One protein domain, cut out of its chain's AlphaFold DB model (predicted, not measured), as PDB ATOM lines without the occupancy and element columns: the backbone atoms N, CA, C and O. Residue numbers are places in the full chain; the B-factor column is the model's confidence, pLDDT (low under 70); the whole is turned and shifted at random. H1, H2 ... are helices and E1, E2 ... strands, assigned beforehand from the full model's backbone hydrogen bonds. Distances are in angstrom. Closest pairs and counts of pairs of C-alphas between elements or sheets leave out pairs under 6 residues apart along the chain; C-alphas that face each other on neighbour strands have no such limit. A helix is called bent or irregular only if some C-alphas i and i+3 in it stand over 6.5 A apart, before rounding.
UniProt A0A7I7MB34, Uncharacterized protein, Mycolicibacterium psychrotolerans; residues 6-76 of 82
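What this domain is: This is residues 6 to 76 of the 82 residues of an uncharacterized protein of Mycolicibacterium psychrotolerans (UniProt A0A7I7MB34). A long two-stranded hairpin, E1 and E2, reaches out as a bent arm from a small body of three helices, and its tip, residues 64 to 69, stands free. In the body H1 and H2 lie side by side as a helical hairpin, and H3 crosses H2; the end of H3, residues 48 to 52, lies by the root of the arm. The printed part has 71 residues, with three named helices and two named strands that follow along the chain as H1, H2, H3, E1, E2; the class is mixed, helices and strands, and the sheet E1 - E2 is antiparallel. It is compact, with a radius of gyration of the C-alphas of 11.9 A and spans of 37 by 26 by 20 A.

How they stand to each other: Start at the hairpin of E1, residues 57 to 65, and E2, residues 68 to 75, antiparallel at 157 degrees; look for N 58 and O 74, 2.9 A apart, and N 65 and O 68, 2.8 A, within hydrogen-bond range. E1 bends by 65 degrees at residue 60. The closest C-alphas of E1 and H3, residues 41 to 53, are those of Leu 57 and Leu 51, 5.7 A apart. H3 and E2 are near each other. H2, residues 20 to 31, touches H3 with residues 21 to 25 alone, about perpendicular at 87 degrees; the closest C-alphas, of Asp 22 and Ala 47, are 5.0 A apart. H1, residues 6 to 13, touches H2 at a shallow tilt of 20 degrees, opposite ways; the closest C-alphas, of Asp 13 and Leu 23, are 6.4 A apart. H1 and H3 are only just apart, at 8.3 A. In H1, H2 and H3 every O i to N i+4 pair is within hydrogen-bond range.

Where its parts are: Find C-alpha 57 at (240.561, 301.271, 276.641); E1 runs 20.8 A from there, and E2 returns over 21.9 A to C-alpha 75 at (235.939, 301.609, 278.375). H3 measures 18.4 A, H2 16.9 A and H1 10.5 A, from C-alpha 6 at (233.947, 304.767, 289.327).

The domain as a whole: The farthest C-alphas, of Ala 14 and Pro 66, are 37.6 A apart. The printed part has no cut and no long link, and no printed residue is under 70 in pLDDT.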
ATOM      1  N   ALA A   6     233.239 304.634 288.054       93.62
ATOM      2  CA  ALA A   6     233.947 304.767 289.327       93.62
ATOM      3  C   ALA A   6     234.867 303.567 289.588       93.62
ATOM      4  O   ALA A   6     235.998 303.749 290.024       93.62
ATOM      5  N   GLU A   7     234.408 302.348 289.289       93.31
ATOM      6  CA  GLU A   7     235.247 301.143 289.394       93.31
ATOM      7  C   GLU A   7     236.413 301.185 288.402       93.31
ATOM      8  O   GLU A   7     237.520 300.777 288.734       93.31
ATOM      9  N   TRP A   8     236.179 301.717 287.204       95.25
ATOM     10  CA  TRP A   8     237.200 301.899 286.180       95.25
ATOM     11  C   TRP A   8     238.273 302.911 286.589       95.25
ATOM     12  O   TRP A   8     239.457 302.592 286.522       95.25
ATOM     13  N   LEU A   9     237.878 304.080 287.104       96.19
ATOM     14  CA  LEU A   9     238.823 305.085 287.604       96.19
ATOM     15  C   LEU A   9     239.631 304.565 288.799       96.19
ATOM     16  O   LEU A   9     240.834 304.787 288.858       96.19
ATOM     17  N   LEU A  10     238.996 303.831 289.719       95.00
ATOM     18  CA  LEU A  10     239.698 303.192 290.837       95.00
ATOM     19  C   LEU A  10     240.685 302.119 290.366       95.00
ATOM     20  O   LEU A  10     241.742 301.951 290.966       95.00
ATOM     21  N   ALA A  11     240.345 301.379 289.310       95.19
ATOM     22  CA  ALA A  11     241.227 300.368 288.747       95.19
ATOM     23  C   ALA A  11     242.453 300.984 288.058       95.19
ATOM     24  O   ALA A  11     243.536 300.412 288.161       95.19
ATOM     25  N   ILE A  12     242.286 302.139 287.404       95.25
ATOM     26  CA  ILE A  12     243.392 302.933 286.857       95.25
ATOM     27  C   ILE A  12     244.254 303.461 288.003       95.25
ATOM     28  O   ILE A  12     245.427 303.140 288.041       95.25
ATOM     29  N   ASP A  13     243.684 304.161 288.987       95.75
ATOM     30  CA  ASP A  13     244.425 304.709 290.139       95.75
ATOM     31  C   ASP A  13     245.238 303.643 290.908       95.75
ATOM     32  O   ASP A  13     246.336 303.900 291.396       95.75
ATOM     33  N   ALA A  14     244.722 302.412 290.985       94.44
ATOM     34  CA  ALA A  14     245.395 301.298 291.648       94.44
ATOM     35  C   ALA A  14     246.451 300.578 290.782       94.44
ATOM     36  O   ALA A  14     247.150 299.697 291.297       94.44
ATOM     37  N   HIS A  15     246.554 300.877 289.484       94.12
ATOM     38  CA  HIS A  15     247.457 300.168 288.585       94.12
ATOM     39  C   HIS A  15     248.908 300.666 288.758       94.12
ATOM     40  O   HIS A  15     249.174 301.862 288.715       94.12
ATOM     41  N   PRO A  16     249.906 299.780 288.938       93.81
ATOM     42  CA  PRO A  16     251.273 300.205 289.264       93.81
ATOM     43  C   PRO A  16     252.012 300.897 288.110       93.81
ATOM     44  O   PRO A  16     253.023 301.553 288.343       93.81
ATOM     45  N   GLU A  17     251.552 300.698 286.873       94.00
ATOM     46  CA  GLU A  17     252.157 301.290 285.670       94.00
ATOM     47  C   GLU A  17     251.486 302.595 285.236       94.00
ATOM     48  O   GLU A  17     252.011 303.264 284.351       94.00
ATOM     49  N   THR A  18     250.354 302.964 285.844       94.94
ATOM     50  CA  THR A  18     249.691 304.236 285.545       94.94
ATOM     51  C   THR A  18     250.259 305.355 286.403       94.94
ATOM     52  O   THR A  18     250.648 305.146 287.556       94.94
ATOM     53  N   ILE A  19     250.264 306.556 285.846       94.56
ATOM     54  CA  ILE A  19     250.707 307.784 286.504       94.56
ATOM     55  C   ILE A  19     249.555 308.789 286.628       94.56
ATOM     56  O   ILE A  19     248.484 308.615 286.049       94.56
ATOM     57  N   ASP A  20     249.796 309.886 287.350       94.94
ATOM     58  CA  ASP A  20     248.799 310.942 287.579       94.94
ATOM     59  C   ASP A  20     248.193 311.478 286.270       94.94
ATOM     60  O   ASP A  20     246.986 311.715 286.199       94.94
ATOM     61  N   THR A  21     249.004 311.636 285.218       95.69
ATOM     62  CA  THR A  21     248.528 312.091 283.901       95.69
ATOM     63  C   THR A  21     247.510 311.123 283.300       95.69
ATOM     64  O   THR A  21     246.490 311.579 282.782       95.69
ATOM     65  N   ASP A  22     247.718 309.808 283.429       96.19
ATOM     66  CA  ASP A  22     246.782 308.799 282.917       96.19
ATOM     67  C   ASP A  22     245.434 308.904 283.624       96.19
ATOM     68  O   ASP A  22     244.384 308.840 282.984       96.19
ATOM     69  N   LEU A  23     245.450 309.128 284.942       95.75
ATOM     70  CA  LEU A  23     244.231 309.296 285.725       95.75
ATOM     71  C   LEU A  23     243.492 310.590 285.357       95.75
ATOM     72  O   LEU A  23     242.268 310.583 285.230       95.75
ATOM     73  N   VAL A  24     244.211 311.694 285.143       96.38
ATOM     74  CA  VAL A  24     243.612 312.967 284.707       96.38
ATOM     75  C   VAL A  24     242.954 312.818 283.332       96.38
ATOM     76  O   VAL A  24     241.806 313.235 283.147       96.38
ATOM     77  N   VAL A  25     243.640 312.175 282.386       95.81
ATOM     78  CA  VAL A  25     243.103 311.887 281.049       95.81
ATOM     79  C   VAL A  25     241.897 310.948 281.144       95.81
ATOM     80  O   VAL A  25     240.867 311.210 280.524       95.81
ATOM     81  N   ALA A  26     241.967 309.909 281.975       95.62
ATOM     82  CA  ALA A  26     240.860 308.992 282.218       95.62
ATOM     83  C   ALA A  26     239.612 309.708 282.765       95.62
ATOM     84  O   ALA A  26     238.500 309.464 282.291       95.62
ATOM     85  N   VAL A  27     239.779 310.635 283.714       95.44
ATOM     86  CA  VAL A  27     238.673 311.453 284.238       95.44
ATOM     87  C   VAL A  27     238.039 312.287 283.123       95.44
ATOM     88  O   VAL A  27     236.815 312.251 282.973       95.44
ATOM     89  N   ALA A  28     238.844 312.971 282.309       95.06
ATOM     90  CA  ALA A  28     238.347 313.782 281.196       95.06
ATOM     91  C   ALA A  28     237.576 312.941 280.158       95.06
ATOM     92  O   ALA A  28     236.456 313.289 279.778       95.06
ATOM     93  N   LEU A  29     238.113 311.774 279.777       92.56
ATOM     94  CA  LEU A  29     237.435 310.819 278.893       92.56
ATOM     95  C   LEU A  29     236.092 310.366 279.473       92.56
ATOM     96  O   LEU A  29     235.092 310.296 278.758       92.56
ATOM     97  N   SER A  30     236.052 310.096 280.778       92.25
ATOM     98  CA  SER A  30     234.838 309.639 281.454       92.25
ATOM     99  C   SER A  30     233.732 310.698 281.521       92.25
ATOM    100  O   SER A  30     232.549 310.348 281.555       92.25
ATOM    101  N   ASN A  31     234.112 311.977 281.495       91.31
ATOM    102  CA  ASN A  31     233.195 313.113 281.448       91.31
ATOM    103  C   ASN A  31     232.792 313.494 280.013       91.31
ATOM    104  O   ASN A  31     231.843 314.257 279.833       91.31
ATOM    105  N   GLY A  32     233.474 312.951 278.997       87.88
ATOM    106  CA  GLY A  32     233.289 313.340 277.598       87.88
ATOM    107  C   GLY A  32     233.887 314.711 277.274       87.88
ATOM    108  O   GLY A  32     233.387 315.401 276.383       87.88
ATOM    109  N   ASP A  33     234.922 315.123 278.007       90.44
ATOM    110  CA  ASP A  33     235.579 316.408 277.803       90.44
ATOM    111  C   ASP A  33     236.373 316.405 276.488       90.44
ATOM    112  O   ASP A  33     237.131 315.484 276.188       90.44
ATOM    113  N   ALA A  34     236.219 317.466 275.690       81.94
ATOM    114  CA  ALA A  34     236.903 317.600 274.400       81.94
ATOM    115  C   ALA A  34     238.400 317.946 274.530       81.94
ATOM    116  O   ALA A  34     239.133 317.895 273.544       81.94
ATOM    117  N   ALA A  35     238.840 318.358 275.720       86.38
ATOM    118  CA  ALA A  35     240.220 318.702 276.024       86.38
ATOM    119  C   ALA A  35     240.514 318.447 277.505       86.38
ATOM    120  O   ALA A  35     239.625 318.556 278.349       86.38
ATOM    121  N   VAL A  36     241.779 318.167 277.810       92.25
ATOM    122  CA  VAL A  36     242.264 317.962 279.176       92.25
ATOM    123  C   VAL A  36     242.993 319.229 279.618       92.25
ATOM    124  O   VAL A  36     244.068 319.546 279.115       92.25
ATOM    125  N   GLU A  37     242.383 320.009 280.512       89.81
ATOM    126  CA  GLU A  37     242.967 321.280 280.952       89.81
ATOM    127  C   GLU A  37     244.298 321.049 281.686       89.81
ATOM    128  O   GLU A  37     244.379 320.258 282.624       89.81
ATOM    129  N   GLY A  38     245.346 321.767 281.270       90.06
ATOM    130  CA  GLY A  38     246.666 321.696 281.902       90.06
ATOM    131  C   GLY A  38     247.538 320.512 281.472       90.06
ATOM    132  O   GLY A  38     248.622 320.359 282.030       90.06
ATOM    133  N   VAL A  39     247.105 319.719 280.486       93.88
ATOM    134  CA  VAL A  39     247.884 318.620 279.893       93.88
ATOM    135  C   VAL A  39     248.111 318.913 278.410       93.88
ATOM    136  O   VAL A  39     247.186 319.310 277.698       93.88
ATOM    137  N   GLU A  40     249.347 318.753 277.934       94.12
ATOM    138  CA  GLU A  40     249.664 318.981 276.523       94.12
ATOM    139  C   GLU A  40     249.055 317.872 275.646       94.12
ATOM    140  O   GLU A  40     249.009 316.713 276.062       94.12
ATOM    141  N   PRO A  41     248.633 318.166 274.401       90.38
ATOM    142  CA  PRO A  41     248.004 317.167 273.532       90.38
ATOM    143  C   PRO A  41     248.850 315.911 273.282       90.38
ATOM    144  O   PRO A  41     248.293 314.834 273.088       90.38
ATOM    145  N   ALA A  42     250.181 316.041 273.284       91.69
ATOM    146  CA  ALA A  42     251.088 314.903 273.147       91.69
ATOM    147  C   ALA A  42     251.017 313.968 274.366       91.69
ATOM    148  O   ALA A  42     250.904 312.762 274.193       91.69
ATOM    149  N   ASP A  43     250.977 314.528 275.577       94.50
ATOM    150  CA  ASP A  43     250.868 313.749 276.815       94.50
ATOM    151  C   ASP A  43     249.490 313.079 276.934       94.50
ATOM    152  O   ASP A  43     249.374 311.975 277.462       94.50
ATOM    153  N   VAL A  44     248.434 313.719 276.410       93.81
ATOM    154  CA  VAL A  44     247.105 313.095 276.305       93.81
ATOM    155  C   VAL A  44     247.152 311.877 275.382       93.81
ATOM    156  O   VAL A  44     246.590 310.840 275.726       93.81
ATOM    157  N   ALA A  45     247.811 311.986 274.225       92.50
ATOM    158  CA  ALA A  45     247.943 310.871 273.291       92.50
ATOM    159  C   ALA A  45     248.737 309.707 273.908       92.50
ATOM    160  O   ALA A  45     248.264 308.573 273.875       92.50
ATOM    161  N   ASP A  46     249.869 310.000 274.554       95.00
ATOM    162  CA  ASP A  46     250.690 308.996 275.240       95.00
ATOM    163  C   ASP A  46     249.903 308.282 276.357       95.00
ATOM    164  O   ASP A  46     249.969 307.057 276.483       95.00
ATOM    165  N   ALA A  47     249.105 309.024 277.132       96.31
ATOM    166  CA  ALA A  47     248.246 308.463 278.175       96.31
ATOM    167  C   ALA A  47     247.129 307.573 277.605       96.31
ATOM    168  O   ALA A  47     246.836 306.504 278.145       96.31
ATOM    169  N   VAL A  48     246.501 307.980 276.496       95.06
ATOM    170  CA  VAL A  48     245.506 307.147 275.802       95.06
ATOM    171  C   VAL A  48     246.147 305.846 275.316       95.06
ATOM    172  O   VAL A  48     245.591 304.774 275.566       95.06
ATOM    173  N   ASP A  49     247.322 305.916 274.693       94.81
ATOM    174  CA  ASP A  49     248.055 304.738 274.219       94.81
ATOM    175  C   ASP A  49     248.449 303.807 275.375       94.81
ATOM    176  O   ASP A  49     248.306 302.583 275.265       94.81
ATOM    177  N   ALA A  50     248.873 304.363 276.515       95.81
ATOM    178  CA  ALA A  50     249.152 303.596 277.724       95.81
ATOM    179  C   ALA A  50     247.894 302.876 278.238       95.81
ATOM    180  O   ALA A  50     247.916 301.661 278.452       95.81
ATOM    181  N   LEU A  51     246.768 303.580 278.370       95.94
ATOM    182  CA  LEU A  51     245.500 303.000 278.824       95.94
ATOM    183  C   LEU A  51     244.961 301.925 277.861       95.94
ATOM    184  O   LEU A  51     244.375 300.938 278.316       95.94
ATOM    185  N   VAL A  52     245.188 302.069 276.552       95.19
ATOM    186  CA  VAL A  52     244.915 301.014 275.561       95.19
ATOM    187  C   VAL A  52     245.837 299.813 275.782       95.19
ATOM    188  O   VAL A  52     245.359 298.681 275.868       95.19
ATOM    189  N   GLY A  53     247.145 300.039 275.928       94.50
ATOM    190  CA  GLY A  53     248.134 298.981 276.165       94.50
ATOM    191  C   GLY A  53     247.878 298.182 277.448       94.50
ATOM    192  O   GLY A  53     248.091 296.968 277.476       94.50
ATOM    193  N   LEU A  54     247.354 298.845 278.479       94.75
ATOM    194  CA  LEU A  54     246.966 298.248 279.758       94.75
ATOM    195  C   LEU A  54     245.579 297.582 279.733       94.75
ATOM    196  O   LEU A  54     245.205 296.890 280.681       94.75
ATOM    197  N   GLY A  55     244.812 297.754 278.653       94.56
ATOM    198  CA  GLY A  55     243.489 297.152 278.482       94.56
ATOM    199  C   GLY A  55     242.363 297.874 279.225       94.56
ATOM    200  O   GLY A  55     241.306 297.277 279.446       94.56
ATOM    201  N   PHE A  56     242.569 299.134 279.612       95.44
ATOM    202  CA  PHE A  56     241.524 300.010 280.150       95.44
ATOM    203  C   PHE A  56     240.685 300.671 279.054       95.44
ATOM    204  O   PHE A  56     239.546 301.069 279.316       95.44
ATOM    205  N   LEU A  57     241.225 300.761 277.836       95.19
ATOM    206  CA  LEU A  57     240.561 301.271 276.641       95.19
ATOM    207  C   LEU A  57     240.681 300.261 275.496       95.19
ATOM    208  O   LEU A  57     241.710 299.608 275.332       95.19
ATOM    209  N   GLU A  58     239.634 300.144 274.686       93.50
ATOM    210  CA  GLU A  58     239.635 299.343 273.460       93.50
ATOM    211  C   GLU A  58     239.172 300.214 272.282       93.50
ATOM    212  O   GLU A  58     238.051 300.728 272.317       93.50
ATOM    213  N   PRO A  59     239.997 300.417 271.239       91.38
ATOM    214  CA  PRO A  59     239.568 301.134 270.045       91.38
ATOM    215  C   PRO A  59     238.578 300.277 269.250       91.38
ATOM    216  O   PRO A  59     238.915 299.192 268.778       91.38
ATOM    217  N   VAL A  60     237.346 300.767 269.093       91.81
ATOM    218  CA  VAL A  60     236.265 300.041 268.396       91.81
ATOM    219  C   VAL A  60     235.989 300.579 266.996       91.81
ATOM    220  O   VAL A  60     235.420 299.872 266.162       91.81
ATOM    221  N   LEU A  61     236.399 301.816 266.716       87.81
ATOM    222  CA  LEU A  61     236.321 302.424 265.393       87.81
ATOM    223  C   LEU A  61     237.450 303.437 265.226       87.81
ATOM    224  O   LEU A  61     237.671 304.251 266.114       87.81
ATOM    225  N   ALA A  62     238.091 303.419 264.062       86.75
ATOM    226  CA  ALA A  62     238.961 304.487 263.593       86.75
ATOM    227  C   ALA A  62     238.432 304.964 262.236       86.75
ATOM    228  O   ALA A  62     238.091 304.141 261.379       86.75
ATOM    229  N   THR A  63     238.321 306.274 262.047       86.75
ATOM    230  CA  THR A  63     237.890 306.875 260.783       86.75
ATOM    231  C   THR A  63     238.780 308.050 260.415       86.75
ATOM    232  O   THR A  63     239.168 308.849 261.263       86.75
ATOM    233  N   ASP A  64     239.056 308.189 259.122       84.25
ATOM    234  CA  ASP A  64     239.731 309.367 258.592       84.25
ATOM    235  C   ASP A  64     238.795 310.580 258.691       84.25
ATOM    236  O   ASP A  64     237.702 310.588 258.113       84.25
ATOM    237  N   HIS A  65     239.221 311.617 259.408       77.12
ATOM    238  CA  HIS A  65     238.533 312.899 259.513       77.12
ATOM    239  C   HIS A  65     239.402 314.007 258.868       77.12
ATOM    240  O   HIS A  65     240.632 313.936 258.883       77.12
ATOM    241  N   PRO A  66     238.824 315.080 258.288       81.69
ATOM    242  CA  PRO A  66     239.604 316.145 257.637       81.69
ATOM    243  C   PRO A  66     240.636 316.854 258.532       81.69
ATOM    244  O   PRO A  66     241.487 317.580 258.023       81.69
ATOM    245  N   LEU A  67     240.529 316.683 259.853       78.94
ATOM    246  CA  LEU A  67     241.418 317.272 260.859       78.94
ATOM    247  C   LEU A  67     242.381 316.254 261.502       78.94
ATOM    248  O   LEU A  67     243.154 316.647 262.369       78.94
ATOM    249  N   GLY A  68     242.340 314.980 261.100       78.31
ATOM    250  CA  GLY A  68     243.120 313.892 261.701       78.31
ATOM    251  C   GLY A  68     242.341 312.579 261.731       78.31
ATOM    252  O   GLY A  68     241.234 312.503 261.212       78.31
ATOM    253  N   GLU A  69     242.892 311.536 262.340       81.19
ATOM    254  CA  GLU A  69     242.121 310.321 262.612       81.19
ATOM    255  C   GLU A  69     241.204 310.542 263.821       81.19
ATOM    256  O   GLU A  69     241.620 311.092 264.840       81.19
ATOM    257  N   GLU A  70     239.952 310.110 263.710       83.38
ATOM    258  CA  GLU A  70     239.000 310.079 264.815       83.38
ATOM    259  C   GLU A  70     238.848 308.638 265.300       83.38
ATOM    260  O   GLU A  70     238.582 307.727 264.512       83.38
ATOM    261  N   HIS A  71     239.011 308.442 266.607       84.38
ATOM    262  CA  HIS A  71     238.946 307.135 267.250       84.38
ATOM    263  C   HIS A  71     237.782 307.093 268.239       84.38
ATOM    264  O   HIS A  71     237.633 307.978 269.080       84.38
ATOM    265  N   VAL A  72     236.965 306.044 268.160       88.50
ATOM    266  CA  VAL A  72     235.962 305.716 269.179       88.50
ATOM    267  C   VAL A  72     236.559 304.655 270.091       88.50
ATOM    268  O   VAL A  72     236.948 303.578 269.634       88.50
ATOM    269  N   LEU A  73     236.606 304.964 271.384       91.00
ATOM    270  CA  LEU A  73     237.180 304.115 272.419       91.00
ATOM    271  C   LEU A  73     236.066 303.572 273.321       91.00
ATOM    272  O   LEU A  73     235.197 304.320 273.773       91.00
ATOM    273  N   GLU A  74     236.090 302.273 273.598       91.88
ATOM    274  CA  GLU A  74     235.236 301.632 274.595       91.88
ATOM    275  C   GLU A  74     236.006 301.470 275.914       91.88
ATOM    276  O   GLU A  74     237.153 301.022 275.924       91.88
ATOM    277  N   LEU A  75     235.372 301.821 277.039       93.50
ATOM    278  CA  LEU A  75     235.939 301.609 278.375       93.50
ATOM    279  C   LEU A  75     235.947 300.116 278.721       93.50
ATOM    280  O   LEU A  75     234.939 299.419 278.549       93.50
ATOM    281  N   ARG A  76     237.060 299.628 279.269       93.56
ATOM    282  CA  ARG A  76     237.268 298.216 279.609       93.56
ATOM    283  C   ARG A  76     237.866 298.054 280.998       93.56
ATOM    284  O   ARG A  76     238.581 298.914 281.492       93.56
TER     285      ARG A  76